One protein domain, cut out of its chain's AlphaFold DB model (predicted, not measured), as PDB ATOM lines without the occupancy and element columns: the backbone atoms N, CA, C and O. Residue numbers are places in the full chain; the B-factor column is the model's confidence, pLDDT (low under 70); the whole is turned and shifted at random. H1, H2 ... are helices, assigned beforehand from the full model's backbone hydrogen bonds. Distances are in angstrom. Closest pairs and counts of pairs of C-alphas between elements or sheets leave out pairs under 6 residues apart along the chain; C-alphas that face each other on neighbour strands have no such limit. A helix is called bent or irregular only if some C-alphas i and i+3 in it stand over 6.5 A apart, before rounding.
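AT A GLANCE: This is residues 2 to 113 of the 113 residues of an uncharacterized protein of Gemmataceae bacterium (UniProt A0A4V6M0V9). Long H5 crosses one side of a compact cluster whose core is H2; H1 folds back beside H2 as a hairpin, H4 crosses it, and short H3 packs on H5. The 112 printed residues include five named helices, H1 to H5 in chain order, no named strand: all helix, radius of gyration of the C-alphas 14.0 A, spans 38 by 30 by 28 A.

IN THESE COORDINATES: Find C-alpha 87 at (291.946, 246.610, 149.910), where H5, residues 87 to 111, begins; it runs 35.8 A from first to last C-alpha and ends with C-alpha 111 at (315.613, 220.784, 157.121). H2 is residues 27 to 40, H4 56 to 69, H1 2 to 21 with 28.8 A. H3, residues 44 to 51, is irregular: C-alphas 45 and 48 are 7.2 A apart.

HOW THE PARTS SIT: Look first at H2, the hub. Its residues 35 to 40 alone touch H5, closest C-alphas Ala 39 and Asp 100, 5.3 A. H1 touches H2 at a shallow 11 degrees, opposite ways, closest C-alphas Leu 16 and Val 30, 6.2 A. Every O i to N i+4 pair is within hydrogen-bond range in H1, H2, H4 and H5; H3 has 2 of 4.

THE WHOLE: The farthest C-alphas, Pro 85 and Val 113, are 41.2 A apart. The printed part has no cut; the link H4 to H5 is long. Residues 2 and 79 to 82 have pLDDT under 70.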
ATOM      1  N   SER A   2     314.568 230.634 136.124       69.50
ATOM      2  CA  SER A   2     314.793 230.509 137.584       69.50
ATOM      3  C   SER A   2     316.221 230.804 138.077       69.50
ATOM      4  O   SER A   2     316.381 231.339 139.167       69.50
ATOM      5  N   ALA A   3     317.257 230.530 137.274       73.12
ATOM      6  CA  ALA A   3     318.652 230.679 137.713       73.12
ATOM      7  C   ALA A   3     319.076 232.136 137.996       73.12
ATOM      8  O   ALA A   3     319.905 232.373 138.870       73.12
ATOM      9  N   SER A   4     318.505 233.116 137.280       84.81
ATOM     10  CA  SER A   4     318.775 234.540 137.552       84.81
ATOM     11  C   SER A   4     318.187 234.953 138.896       84.81
ATOM     12  O   SER A   4     318.869 235.575 139.701       84.81
ATOM     13  N   GLN A   5     316.950 234.532 139.149       87.19
ATOM     14  CA  GLN A   5     316.214 234.847 140.366       87.19
ATOM     15  C   GLN A   5     316.834 234.186 141.605       87.19
ATOM     16  O   GLN A   5     316.915 234.814 142.654       87.19
ATOM     17  N   ASP A   6     317.345 232.957 141.476       92.44
ATOM     18  CA  ASP A   6     318.133 232.319 142.539       92.44
ATOM     19  C   ASP A   6     319.363 233.132 142.901       92.44
ATOM     20  O   ASP A   6     319.632 233.390 144.073       92.44
ATOM     21  N   ALA A   7     320.107 233.567 141.884       92.56
ATOM     22  CA  ALA A   7     321.284 234.383 142.100       92.56
ATOM     23  C   ALA A   7     320.928 235.729 142.753       92.56
ATOM     24  O   ALA A   7     321.697 236.214 143.580       92.56
ATOM     25  N   ASP A   8     319.776 236.317 142.417       92.62
ATOM     26  CA  ASP A   8     319.277 237.544 143.043       92.62
ATOM     27  C   ASP A   8     318.952 237.351 144.530       92.62
ATOM     28  O   ASP A   8     319.471 238.105 145.354       92.62
ATOM     29  N   ILE A   9     318.191 236.312 144.894       92.88
ATOM     30  CA  ILE A   9     317.840 236.010 146.299       92.88
ATOM     31  C   ILE A   9     319.101 235.742 147.126       92.88
ATOM     32  O   ILE A   9     319.262 236.253 148.237       92.88
ATOM     33  N   LEU A  10     320.041 234.970 146.580       95.06
ATOM     34  CA  LEU A  10     321.298 234.668 147.263       95.06
ATOM     35  C   LEU A  10     322.153 235.928 147.459       95.06
ATOM     36  O   LEU A  10     322.684 236.137 148.548       95.06
ATOM     37  N   ARG A  11     322.240 236.808 146.450       95.00
ATOM     38  CA  ARG A  11     322.922 238.106 146.588       95.00
ATOM     39  C   ARG A  11     322.238 239.016 147.607       95.00
ATOM     40  O   ARG A  11     322.933 239.690 148.368       95.00
ATOM     41  N   SER A  12     320.905 239.053 147.621       94.12
ATOM     42  CA  SER A  12     320.132 239.823 148.601       94.12
ATOM     43  C   SER A  12     320.411 239.323 150.020       94.12
ATOM     44  O   SER A  12     320.774 240.106 150.899       94.12
ATOM     45  N   THR A  13     320.397 238.001 150.211       95.75
ATOM     46  CA  THR A  13     320.750 237.343 151.477       95.75
ATOM     47  C   THR A  13     322.153 237.741 151.941       95.75
ATOM     48  O   THR A  13     322.321 238.203 153.070       95.75
ATOM     49  N   ASP A  14     323.161 237.642 151.069       96.50
ATOM     50  CA  ASP A  14     324.543 238.004 151.411       96.50
ATOM     51  C   ASP A  14     324.657 239.489 151.813       96.50
ATOM     52  O   ASP A  14     325.369 239.843 152.759       96.50
ATOM     53  N   LYS A  15     323.906 240.375 151.144       96.38
ATOM     54  CA  LYS A  15     323.839 241.802 151.481       96.38
ATOM     55  C   LYS A  15     323.219 242.036 152.863       96.38
ATOM     56  O   LYS A  15     323.771 242.817 153.642       96.38
ATOM     57  N   LEU A  16     322.116 241.359 153.190       96.12
ATOM     58  CA  LEU A  16     321.471 241.436 154.510       96.12
ATOM     59  C   LEU A  16     322.422 240.977 155.622       96.12
ATOM     60  O   LEU A  16     322.542 241.651 156.646       96.12
ATOM     61  N   LEU A  17     323.167 239.893 155.397       97.12
ATOM     62  CA  LEU A  17     324.184 239.415 156.337       97.12
ATOM     63  C   LEU A  17     325.326 240.425 156.515       97.12
ATOM     64  O   LEU A  17     325.801 240.635 157.633       97.12
ATOM     65  N   GLY A  18     325.725 241.112 155.444       97.12
ATOM     66  CA  GLY A  18     326.670 242.227 155.518       97.12
ATOM     67  C   GLY A  18     326.161 243.401 156.364       97.12
ATOM     68  O   GLY A  18     326.946 244.018 157.086       97.12
ATOM     69  N   HIS A  19     324.860 243.704 156.312       97.00
ATOM     70  CA  HIS A  19     324.233 244.733 157.152       97.00
ATOM     71  C   HIS A  19     324.124 244.302 158.620       97.00
ATOM     72  O   HIS A  19     324.435 245.102 159.504       97.00
ATOM     73  N   LEU A  20     323.774 243.039 158.877       96.56
ATOM     74  CA  LEU A  20     323.787 242.439 160.214       96.56
ATOM     75  C   LEU A  20     325.182 242.510 160.847       96.56
ATOM     76  O   LEU A  20     325.321 242.970 161.976       96.56
ATOM     77  N   GLY A  21     326.230 242.123 160.113       95.62
ATOM     78  CA  GLY A  21     327.613 242.151 160.607       95.62
ATOM     79  C   GLY A  21     328.128 243.552 160.964       95.62
ATOM     80  O   GLY A  21     329.096 243.680 161.709       95.62
ATOM     81  N   ARG A  22     327.471 244.604 160.463       96.62
ATOM     82  CA  ARG A  22     327.755 246.012 160.789       96.62
ATOM     83  C   ARG A  22     326.788 246.602 161.825       96.62
ATOM     84  O   ARG A  22     326.908 247.779 162.141       96.62
ATOM     85  N   GLY A  23     325.834 245.816 162.327       95.19
ATOM     86  CA  GLY A  23     324.853 246.245 163.327       95.19
ATOM     87  C   GLY A  23     323.700 247.099 162.792       95.19
ATOM     88  O   GLY A  23     323.019 247.738 163.585       95.19
ATOM     89  N   PHE A  24     323.467 247.134 161.473       95.75
ATOM     90  CA  PHE A  24     322.342 247.880 160.883       95.75
ATOM     91  C   PHE A  24     321.018 247.118 160.910       95.75
ATOM     92  O   PHE A  24     319.968 247.736 160.786       95.75
ATOM     93  N   LEU A  25     321.083 245.791 161.011       95.25
ATOM     94  CA  LEU A  25     319.925 244.913 161.103       95.25
ATOM     95  C   LEU A  25     320.081 244.007 162.313       95.25
ATOM     96  O   LEU A  25     321.188 243.595 162.665       95.25
ATOM     97  N   THR A  26     318.957 243.652 162.908       96.56
ATOM     98  CA  THR A  26     318.840 242.590 163.897       96.56
ATOM     99  C   THR A  26     318.742 241.224 163.206       96.56
ATOM    100  O   THR A  26     318.314 241.133 162.051       96.56
ATOM    101  N   PRO A  27     319.090 240.118 163.893       97.31
ATOM    102  CA  PRO A  27     318.884 238.778 163.350       97.31
ATOM    103  C   PRO A  27     317.427 238.511 162.943       97.31
ATOM    104  O   PRO A  27     317.195 237.837 161.941       97.31
ATOM    105  N   ARG A  28     316.454 239.086 163.666       95.56
ATOM    106  CA  ARG A  28     315.030 238.951 163.347       95.56
ATOM    107  C   ARG A  28     314.668 239.610 162.020       95.56
ATOM    108  O   ARG A  28     314.027 238.973 161.193       95.56
ATOM    109  N   GLU A  29     315.135 240.834 161.780       94.56
ATOM    110  CA  GLU A  29     314.896 241.529 160.507       94.56
ATOM    111  C   GLU A  29     315.494 240.769 159.318       94.56
ATOM    112  O   GLU A  29     314.888 240.722 158.250       94.56
ATOM    113  N   VAL A  30     316.654 240.125 159.499       95.75
ATOM    114  CA  VAL A  30     317.229 239.251 158.466       95.75
ATOM    115  C   VAL A  30     316.320 238.053 158.192       95.75
ATOM    116  O   VAL A  30     316.060 237.758 157.028       95.75
ATOM    117  N   VAL A  31     315.819 237.374 159.231       96.06
ATOM    118  CA  VAL A  31     314.888 236.241 159.070       96.06
ATOM    119  C   VAL A  31     313.618 236.673 158.346       96.06
ATOM    120  O   VAL A  31     313.243 236.035 157.362       96.06
ATOM    121  N   ASP A  32     312.983 237.757 158.790       93.31
ATOM    122  CA  ASP A  32     311.733 238.237 158.199       93.31
ATOM    123  C   ASP A  32     311.936 238.580 156.712       93.31
ATOM    124  O   ASP A  32     311.150 238.150 155.873       93.31
ATOM    125  N   LYS A  33     313.041 239.245 156.342       92.88
ATOM    126  CA  LYS A  33     313.322 239.579 154.934       92.88
ATOM    127  C   LYS A  33     313.677 238.393 154.060       92.88
ATOM    128  O   LYS A  33     313.155 238.288 152.955       92.88
ATOM    129  N   VAL A  34     314.524 237.492 154.541       93.94
ATOM    130  CA  VAL A  34     314.891 236.296 153.777       93.94
ATOM    131  C   VAL A  34     313.671 235.398 153.556       93.94
ATOM    132  O   VAL A  34     313.475 234.879 152.458       93.94
ATOM    133  N   THR A  35     312.834 235.215 154.580       94.50
ATOM    134  CA  THR A  35     311.632 234.375 154.465       94.50
ATOM    135  C   THR A  35     310.551 235.024 153.604       94.50
ATOM    136  O   THR A  35     309.966 234.321 152.780       94.50
ATOM    137  N   ASP A  36     310.354 236.344 153.705       91.50
ATOM    138  CA  ASP A  36     309.493 237.110 152.797       91.50
ATOM    139  C   ASP A  36     309.938 236.945 151.335       91.50
ATOM    140  O   ASP A  36     309.108 236.636 150.486       91.50
ATOM    141  N   GLU A  37     311.233 237.109 151.022       91.06
ATOM    142  CA  GLU A  37     311.740 236.973 149.646       91.06
ATOM    143  C   GLU A  37     311.539 235.556 149.098       91.06
ATOM    144  O   GLU A  37     311.068 235.386 147.971       91.06
ATOM    145  N   LEU A  38     311.859 234.530 149.892       93.00
ATOM    146  CA  LEU A  38     311.666 233.137 149.491       93.00
ATOM    147  C   LEU A  38     310.186 232.818 149.247       93.00
ATOM    148  O   LEU A  38     309.869 232.161 148.256       93.00
ATOM    149  N   ALA A  39     309.292 233.283 150.123       91.75
ATOM    150  CA  ALA A  39     307.854 233.069 149.993       91.75
ATOM    151  C   ALA A  39     307.273 233.838 148.799       91.75
ATOM    152  O   ALA A  39     306.639 233.232 147.941       91.75
ATOM    153  N   TYR A  40     307.572 235.135 148.678       88.06
ATOM    154  CA  TYR A  40     307.098 235.997 147.590       88.06
ATOM    155  C   TYR A  40     307.467 235.447 146.209       88.06
ATOM    156  O   TYR A  40     306.686 235.524 145.259       88.06
ATOM    157  N   HIS A  41     308.659 234.867 146.097       88.69
ATOM    158  CA  HIS A  41     309.155 234.273 144.864       88.69
ATOM    159  C   HIS A  41     308.813 232.784 144.695       88.69
ATOM    160  O   HIS A  41     309.196 232.195 143.682       88.69
ATOM    161  N   GLY A  42     308.129 232.161 145.659       89.06
ATOM    162  CA  GLY A  42     307.791 230.735 145.638       89.06
ATOM    163  C   GLY A  42     309.006 229.799 145.690       89.06
ATOM    164  O   GLY A  42     308.913 228.644 145.274       89.06
ATOM    165  N   ARG A  43     310.161 230.266 146.181       90.94
ATOM    166  CA  ARG A  43     311.451 229.545 146.159       90.94
ATOM    167  C   ARG A  43     311.715 228.736 147.420       90.94
ATOM    168  O   ARG A  43     312.778 228.805 148.032       90.94
ATOM    169  N   THR A  44     310.740 227.921 147.809       89.56
ATOM    170  CA  THR A  44     310.874 227.014 148.965       89.56
ATOM    171  C   THR A  44     311.959 225.946 148.766       89.56
ATOM    172  O   THR A  44     312.529 225.444 149.736       89.56
ATOM    173  N   ASP A  45     312.285 225.629 147.513       90.38
ATOM    174  CA  ASP A  45     313.369 224.739 147.100       90.38
ATOM    175  C   ASP A  45     314.760 225.293 147.452       90.38
ATOM    176  O   ASP A  45     315.647 224.525 147.830       90.38
ATOM    177  N   LEU A  46     314.927 226.618 147.416       93.81
ATOM    178  CA  LEU A  46     316.193 227.301 147.699       93.81
ATOM    179  C   LEU A  46     316.504 227.411 149.203       93.81
ATOM    180  O   LEU A  46     317.632 227.735 149.582       93.81
ATOM    181  N   ALA A  47     315.539 227.103 150.077       93.00
ATOM    182  CA  ALA A  47     315.676 227.263 151.523       93.00
ATOM    183  C   ALA A  47     316.951 226.601 152.072       93.00
ATOM    184  O   ALA A  47     317.700 227.238 152.803       93.00
ATOM    185  N   ALA A  48     317.268 225.365 151.668       93.62
ATOM    186  CA  ALA A  48     318.462 224.662 152.152       93.62
ATOM    187  C   ALA A  48     319.773 225.406 151.823       93.62
ATOM    188  O   ALA A  48     320.673 225.487 152.660       93.62
ATOM    189  N   THR A  49     319.870 225.980 150.620       95.56
ATOM    190  CA  THR A  49     321.034 226.762 150.181       95.56
ATOM    191  C   THR A  49     321.147 228.085 150.927       95.56
ATOM    192  O   THR A  49     322.253 228.527 151.219       95.56
ATOM    193  N   VAL A  50     320.021 228.721 151.242       94.62
ATOM    194  CA  VAL A  50     320.006 229.944 152.050       94.62
ATOM    195  C   VAL A  50     320.411 229.642 153.490       94.62
ATOM    196  O   VAL A  50     321.290 230.308 154.028       94.62
ATOM    197  N   LEU A  51     319.830 228.601 154.095       93.25
ATOM    198  CA  LEU A  51     320.090 228.196 155.478       93.25
ATOM    199  C   LEU A  51     321.579 227.941 155.743       93.25
ATOM    200  O   LEU A  51     322.079 228.330 156.795       93.25
ATOM    201  N   SER A  52     322.305 227.344 154.793       94.81
ATOM    202  CA  SER A  52     323.739 227.058 154.952       94.81
ATOM    203  C   SER A  52     324.625 228.308 155.030       94.81
ATOM    204  O   SER A  52     325.783 228.210 155.433       94.81
ATOM    205  N   ARG A  53     324.090 229.481 154.672       94.31
ATOM    206  CA  ARG A  53     324.781 230.777 154.744       94.31
ATOM    207  C   ARG A  53     324.481 231.541 156.028       94.31
ATOM    208  O   ARG A  53     325.158 232.525 156.322       94.31
ATOM    209  N   LEU A  54     323.455 231.136 156.776       95.81
ATOM    210  CA  LEU A  54     322.985 231.901 157.922       95.81
ATOM    211  C   LEU A  54     323.911 231.687 159.130       95.81
ATOM    212  O   LEU A  54     324.189 230.546 159.508       95.81
ATOM    213  N   PRO A  55     324.370 232.765 159.790       96.56
ATOM    214  CA  PRO A  55     325.152 232.647 161.012       96.56
ATOM    215  C   PRO A  55     324.290 232.101 162.158       96.56
ATOM    216  O   PRO A  55     323.063 232.210 162.151       96.56
ATOM    217  N   THR A  56     324.936 231.559 163.194       96.25
ATOM    218  CA  THR A  56     324.266 230.867 164.311       96.25
ATOM    219  C   THR A  56     323.145 231.680 164.968       96.25
ATOM    220  O   THR A  56     322.086 231.125 165.241       96.25
ATOM    221  N   LEU A  57     323.341 232.985 165.187       96.19
ATOM    222  CA  LEU A  57     322.322 233.873 165.768       96.19
ATOM    223  C   LEU A  57     321.069 233.997 164.885       96.19
ATOM    224  O   LEU A  57     319.952 233.952 165.388       96.19
ATOM    225  N   VAL A  58     321.237 234.079 163.563       97.56
ATOM    226  CA  VAL A  58     320.107 234.123 162.617       97.56
ATOM    227  C   VAL A  58     319.413 232.765 162.554       97.56
ATOM    228  O   VAL A  58     318.191 232.703 162.515       97.56
ATOM    229  N   MET A  59     320.166 231.665 162.633       97.69
ATOM    230  CA  MET A  59     319.591 230.317 162.720       97.69
ATOM    231  C   MET A  59     318.768 230.100 163.999       97.69
ATOM    232  O   MET A  59     317.774 229.371 163.978       97.69
ATOM    233  N   GLN A  60     319.157 230.715 165.119       96.81
ATOM    234  CA  GLN A  60     318.374 230.689 166.358       96.81
ATOM    235  C   GLN A  60     317.050 231.442 166.193       96.81
ATOM    236  O   GLN A  60     316.002 230.875 166.509       96.81
ATOM    237  N   GLU A  61     317.079 232.650 165.625       97.62
ATOM    238  CA  GLU A  61     315.858 233.403 165.309       97.62
ATOM    239  C   GLU A  61     314.976 232.682 164.290       97.62
ATOM    240  O   GLU A  61     313.761 232.632 164.451       97.62
ATOM    241  N   LEU A  62     315.565 232.026 163.289       97.31
ATOM    242  CA  LEU A  62     314.810 231.260 162.303       97.31
ATOM    243  C   LEU A  62     314.010 230.127 162.963       97.31
ATOM    244  O   LEU A  62     312.861 229.885 162.603       97.31
ATOM    245  N   ARG A  63     314.573 229.453 163.973       97.12
ATOM    246  CA  ARG A  63     313.847 228.432 164.753       97.12
ATOM    247  C   ARG A  63     312.700 229.028 165.567       97.12
ATOM    248  O   ARG A  63     311.685 228.360 165.764       97.12
ATOM    249  N   VAL A  64     312.856 230.248 166.080       96.88
ATOM    250  CA  VAL A  64     311.767 230.975 166.750       96.88
ATOM    251  C   VAL A  64     310.676 231.295 165.734       96.88
ATOM    252  O   VAL A  64     309.536 230.891 165.947       96.88
ATOM    253  N   TRP A  65     311.046 231.886 164.599       96.12
ATOM    254  CA  TRP A  65     310.144 232.215 163.501       96.12
ATOM    255  C   TRP A  65     309.347 230.996 163.017       96.12
ATOM    256  O   TRP A  65     308.124 231.061 162.974       96.12
ATOM    257  N   VAL A  66     309.985 229.842 162.775       97.31
ATOM    258  CA  VAL A  66     309.273 228.605 162.382       97.31
ATOM    259  C   VAL A  66     308.198 228.235 163.407       97.31
ATOM    260  O   VAL A  66     307.078 227.889 163.040       97.31
ATOM    261  N   ARG A  67     308.514 228.315 164.705       96.50
ATOM    262  CA  ARG A  67     307.548 228.003 165.770       96.50
ATOM    263  C   ARG A  67     306.419 229.017 165.866       96.50
ATOM    264  O   ARG A  67     305.365 228.646 166.362       96.50
ATOM    265  N   GLU A  68     306.640 230.266 165.473       95.38
ATOM    266  CA  GLU A  68     305.612 231.307 165.443       95.38
ATOM    267  C   GLU A  68     304.694 231.138 164.237       95.38
ATOM    268  O   GLU A  68     303.484 231.079 164.421       95.38
ATOM    269  N   VAL A  69     305.259 230.987 163.035       95.12
ATOM    270  CA  VAL A  69     304.503 230.871 161.775       95.12
ATOM    271  C   VAL A  69     303.603 229.640 161.744       95.12
ATOM    272  O   VAL A  69     302.528 229.664 161.153       95.12
ATOM    273  N   LEU A  70     304.016 228.554 162.398       95.69
ATOM    274  CA  LEU A  70     303.230 227.322 162.458       95.69
ATOM    275  C   LEU A  70     302.143 227.329 163.545       95.69
ATOM    276  O   LEU A  70     301.455 226.317 163.703       95.69
ATOM    277  N   ARG A  71     301.973 228.422 164.300       95.75
ATOM    278  CA  ARG A  71     300.863 228.537 165.256       95.75
ATOM    279  C   ARG A  71     299.539 228.749 164.521       95.75
ATOM    280  O   ARG A  71     299.517 229.488 163.540       95.75
ATOM    281  N   PRO A  72     298.429 228.175 165.016       90.06
ATOM    282  CA  PRO A  72     297.101 228.450 164.471       90.06
ATOM    283  C   PRO A  72     296.746 229.941 164.463       90.06
ATOM    284  O   PRO A  72     296.051 230.401 163.565       90.06
ATOM    285  N   GLU A  73     297.240 230.692 165.447       90.81
ATOM    286  CA  GLU A  73     296.964 232.120 165.630       90.81
ATOM    287  C   GLU A  73     297.950 233.024 164.875       90.81
ATOM    288  O   GLU A  73     297.962 234.236 165.089       90.81
ATOM    289  N   TYR A  74     298.825 232.460 164.038       89.50
ATOM    290  CA  TYR A  74     299.756 233.263 163.261       89.50
ATOM    291  C   TYR A  74     299.015 234.099 162.215       89.50
ATOM    292  O   TYR A  74     298.320 233.575 161.345       89.50
ATOM    293  N   GLU A  75     299.234 235.407 162.272       88.69
ATOM    294  CA  GLU A  75     298.766 236.358 161.275       88.69
ATOM    295  C   GLU A  75     299.971 237.007 160.604       88.69
ATOM    296  O   GLU A  75     300.789 237.663 161.262       88.69
ATOM    297  N   TYR A  76     300.071 236.853 159.284       87.44
ATOM    298  CA  TYR A  76     301.113 237.535 158.532       87.44
ATOM    299  C   TYR A  76     300.855 239.043 158.517       87.44
ATOM    300  O   TYR A  76     299.799 239.517 158.091       87.44
ATOM    301  N   ARG A  77     301.855 239.813 158.949       81.88
ATOM    302  CA  ARG A  77     301.846 241.275 158.874       81.88
ATOM    303  C   ARG A  77     302.947 241.715 157.917       81.88
ATOM    304  O   ARG A  77     304.112 241.701 158.314       81.88
ATOM    305  N   PRO A  78     302.610 242.089 156.671       73.19
ATOM    306  CA  PRO A  78     303.621 242.487 155.709       73.19
ATOM    307  C   PRO A  78     304.355 243.731 156.194       73.19
ATOM    308  O   PRO A  78     303.744 244.723 156.593       73.19
ATOM    309  N   PHE A  79     305.676 243.707 156.072       65.69
ATOM    310  CA  PHE A  79     306.508 244.896 156.212       65.69
ATOM    311  C   PHE A  79     306.472 245.681 154.892       65.69
ATOM    312  O   PHE A  79     307.470 245.777 154.178       65.69
ATOM    313  N   ILE A  80     305.293 246.164 154.504       61.28
ATOM    314  CA  ILE A  80     305.100 246.954 153.286       61.28
ATOM    315  C   ILE A  80     304.625 248.346 153.693       61.28
ATOM    316  O   ILE A  80     303.574 248.501 154.306       61.28
ATOM    317  N   LEU A  81     305.429 249.349 153.330       50.19
ATOM    318  CA  LEU A  81     305.128 250.780 153.469       50.19
ATOM    319  C   LEU A  81     304.479 251.375 152.203       50.19
ATOM    320  O   LEU A  81     304.274 252.581 152.136       50.19
ATOM    321  N   ALA A  82     304.215 250.556 151.181       62.03
ATOM    322  CA  ALA A  82     303.661 251.012 149.911       62.03
ATOM    323  C   ALA A  82     302.126 251.043 149.930       62.03
ATOM    324  O   ALA A  82     301.483 250.230 150.598       62.03
ATOM    325  N   GLU A  83     301.554 251.974 149.164       72.31
ATOM    326  CA  GLU A  83     300.117 252.033 148.911       72.31
ATOM    327  C   GLU A  83     299.674 250.825 148.080       72.31
ATOM    328  O   GLU A  83     300.304 250.455 147.086       72.31
ATOM    329  N   TRP A  84     298.583 250.202 148.514       80.50
ATOM    330  CA  TRP A  84     297.969 249.075 147.825       80.50
ATOM    331  C   TRP A  84     296.969 249.597 146.789       80.50
ATOM    332  O   TRP A  84     296.218 250.518 147.118       80.50
ATOM    333  N   PRO A  85     296.902 249.017 145.574       80.81
ATOM    334  CA  PRO A  85     295.945 249.450 144.554       80.81
ATOM    335  C   PRO A  85     294.485 249.342 145.020       80.81
ATOM    336  O   PRO A  85     293.663 250.194 144.685       80.81
ATOM    337  N   SER A  86     294.176 248.327 145.834       89.75
ATOM    338  CA  SER A  86     292.895 248.170 146.521       89.75
ATOM    339  C   SER A  86     293.040 247.373 147.829       89.75
ATOM    340  O   SER A  86     294.044 246.697 148.069       89.75
ATOM    341  N   GLU A  87     292.022 247.437 148.692       88.25
ATOM    342  CA  GLU A  87     291.946 246.610 149.910       88.25
ATOM    343  C   GLU A  87     291.731 245.119 149.582       88.25
ATOM    344  O   GLU A  87     292.152 244.256 150.349       88.25
ATOM    345  N   GLU A  88     291.113 244.808 148.438       90.00
ATOM    346  CA  GLU A  88     290.951 243.433 147.953       90.00
ATOM    347  C   GLU A  88     292.306 242.839 147.553       90.00
ATOM    348  O   GLU A  88     292.692 241.808 148.104       90.00
ATOM    349  N   ASP A  89     293.095 243.555 146.744       86.50
ATOM    350  CA  ASP A  89     294.453 243.139 146.360       86.50
ATOM    351  C   ASP A  89     295.353 242.936 147.583       86.50
ATOM    352  O   ASP A  89     296.142 241.990 147.657       86.50
ATOM    353  N   ARG A  90     295.222 243.817 148.582       86.94
ATOM    354  CA  ARG A  90     295.945 243.696 149.848       86.94
ATOM    355  C   ARG A  90     295.564 242.416 150.590       86.94
ATOM    356  O   ARG A  90     296.450 241.718 151.085       86.94
ATOM    357  N   ARG A  91     294.269 242.099 150.693       88.06
ATOM    358  CA  ARG A  91     293.796 240.874 151.358       88.06
ATOM    359  C   ARG A  91     294.244 239.628 150.616       88.06
ATOM    360  O   ARG A  91     294.763 238.717 151.255       88.06
ATOM    361  N   GLU A  92     294.099 239.600 149.295       89.38
ATOM    362  CA  GLU A  92     294.568 238.483 148.473       89.38
ATOM    363  C   GLU A  92     296.073 238.264 148.636       89.38
ATOM    364  O   GLU A  92     296.515 237.135 148.868       89.38
ATOM    365  N   TYR A  93     296.859 239.343 148.611       88.38
ATOM    366  CA  TYR A  93     298.296 239.282 148.842       88.38
ATOM    367  C   TYR A  93     298.636 238.705 150.220       88.38
ATOM    368  O   TYR A  93     299.464 237.799 150.309       88.38
ATOM    369  N   ILE A  94     298.007 239.208 151.290       89.44
ATOM    370  CA  ILE A  94     298.260 238.744 152.662       89.44
ATOM    371  C   ILE A  94     297.896 237.265 152.800       89.44
ATOM    372  O   ILE A  94     298.704 236.493 153.312       89.44
ATOM    373  N   CYS A  95     296.729 236.852 152.299       89.81
ATOM    374  CA  CYS A  95     296.290 235.457 152.328       89.81
ATOM    375  C   CYS A  95     297.263 234.536 151.580       89.81
ATOM    376  O   CYS A  95     297.634 233.479 152.096       89.81
ATOM    377  N   ARG A  96     297.713 234.947 150.386       91.94
ATOM    378  CA  ARG A  96     298.696 234.193 149.598       91.94
ATOM    379  C   ARG A  96     300.018 234.066 150.351       91.94
ATOM    380  O   ARG A  96     300.465 232.950 150.599       91.94
ATOM    381  N   MET A  97     300.590 235.191 150.782       92.25
ATOM    382  CA  MET A  97     301.855 235.214 151.522       92.25
ATOM    383  C   MET A  97     301.788 234.383 152.800       92.25
ATOM    384  O   MET A  97     302.726 233.654 153.097       92.25
ATOM    385  N   GLN A  98     300.681 234.438 153.543       92.19
ATOM    386  CA  GLN A  98     300.510 233.633 154.750       92.19
ATOM    387  C   GLN A  98     300.578 232.130 154.444       92.19
ATOM    388  O   GLN A  98     301.263 231.388 155.149       92.19
ATOM    389  N   SER A  99     299.922 231.679 153.372       92.94
ATOM    390  CA  SER A  99     299.978 230.277 152.936       92.94
ATOM    391  C   SER A  99     301.389 229.862 152.494       92.94
ATOM    392  O   SER A  99     301.885 228.793 152.879       92.94
ATOM    393  N   ASP A 100     302.075 230.733 151.752       93.62
ATOM    394  CA  ASP A 100     303.440 230.501 151.273       93.62
ATOM    395  C   ASP A 100     304.447 230.446 152.431       93.62
ATOM    396  O   ASP A 100     305.296 229.551 152.475       93.62
ATOM    397  N   LEU A 101     304.316 231.331 153.424       94.69
ATOM    398  CA  LEU A 101     305.158 231.348 154.623       94.69
ATOM    399  C   LEU A 101     304.936 230.108 155.490       94.69
ATOM    400  O   LEU A 101     305.911 229.531 155.967       94.69
ATOM    401  N   ILE A 102     303.694 229.639 155.648       94.94
ATOM    402  CA  ILE A 102     303.409 228.374 156.347       94.94
ATOM    403  C   ILE A 102     304.063 227.198 155.612       94.94
ATOM    404  O   ILE A 102     304.672 226.326 156.240       94.94
ATOM    405  N   THR A 103     303.969 227.167 154.282       95.38
ATOM    406  CA  THR A 103     304.595 226.126 153.455       95.38
ATOM    407  C   THR A 103     306.119 226.151 153.594       95.38
ATOM    408  O   THR A 103     306.740 225.111 153.838       95.38
ATOM    409  N   LEU A 104     306.720 227.341 153.527       96.56
ATOM    410  CA  LEU A 104     308.148 227.550 153.740       96.56
ATOM    411  C   LEU A 104     308.577 227.136 155.155       96.56
ATOM    412  O   LEU A 104     309.570 226.427 155.304       96.56
ATOM    413  N   ALA A 105     307.818 227.505 156.188       96.75
ATOM    414  CA  ALA A 105     308.113 227.162 157.575       96.75
ATOM    415  C   ALA A 105     308.116 225.646 157.801       96.75
ATOM    416  O   ALA A 105     309.044 225.131 158.422       96.75
ATOM    417  N   LYS A 106     307.153 224.908 157.231       96.44
ATOM    418  CA  LYS A 106     307.157 223.431 157.256       96.44
ATOM    419  C   LYS A 106     308.383 222.859 156.549       96.44
ATOM    420  O   LYS A 106     309.005 221.924 157.048       96.44
ATOM    421  N   ARG A 107     308.764 223.427 155.398       96.19
ATOM    422  CA  ARG A 107     309.960 222.996 154.661       96.19
ATOM    423  C   ARG A 107     311.231 223.208 155.475       96.19
ATOM    424  O   ARG A 107     312.030 222.285 155.589       96.19
ATOM    425  N   ILE A 108     311.393 224.387 156.063       96.38
ATOM    426  CA  ILE A 108     312.524 224.731 156.928       96.38
ATOM    427  C   ILE A 108     312.538 223.838 158.169       96.38
ATOM    428  O   ILE A 108     313.592 223.315 158.512       96.38
ATOM    429  N   GLN A 109     311.387 223.592 158.800       96.44
ATOM    430  CA  GLN A 109     311.285 222.687 159.944       96.44
ATOM    431  C   GLN A 109     311.865 221.306 159.620       96.44
ATOM    432  O   GLN A 109     312.658 220.804 160.404       96.44
ATOM    433  N   MET A 110     311.543 220.731 158.455       95.94
ATOM    434  CA  MET A 110     312.098 219.441 158.018       95.94
ATOM    435  C   MET A 110     313.614 219.470 157.771       95.94
ATOM    436  O   MET A 110     314.264 218.445 157.919       95.94
ATOM    437  N   LEU A 111     314.175 220.618 157.376       93.12
ATOM    438  CA  LEU A 111     315.613 220.784 157.121       93.12
ATOM    439  C   LEU A 111     316.436 221.009 158.398       93.12
ATOM    440  O   LEU A 111     317.660 220.927 158.354       93.12
ATOM    441  N   LEU A 112     315.780 221.353 159.509       87.75
ATOM    442  CA  LEU A 112     316.418 221.633 160.798       87.75
ATOM    443  C   LEU A 112     316.461 220.415 161.738       87.75
ATOM    444  O   LEU A 112     316.990 220.559 162.843       87.75
ATOM    445  N   VAL A 113     315.884 219.278 161.325       75.81
ATOM    446  CA  VAL A 113     315.899 217.990 162.046       75.81
ATOM    447  C   VAL A 113     317.202 217.243 161.795       75.81
ATOM    448  O   VAL A 113     317.646 217.215 160.626       75.81
TER     449      VAL A 113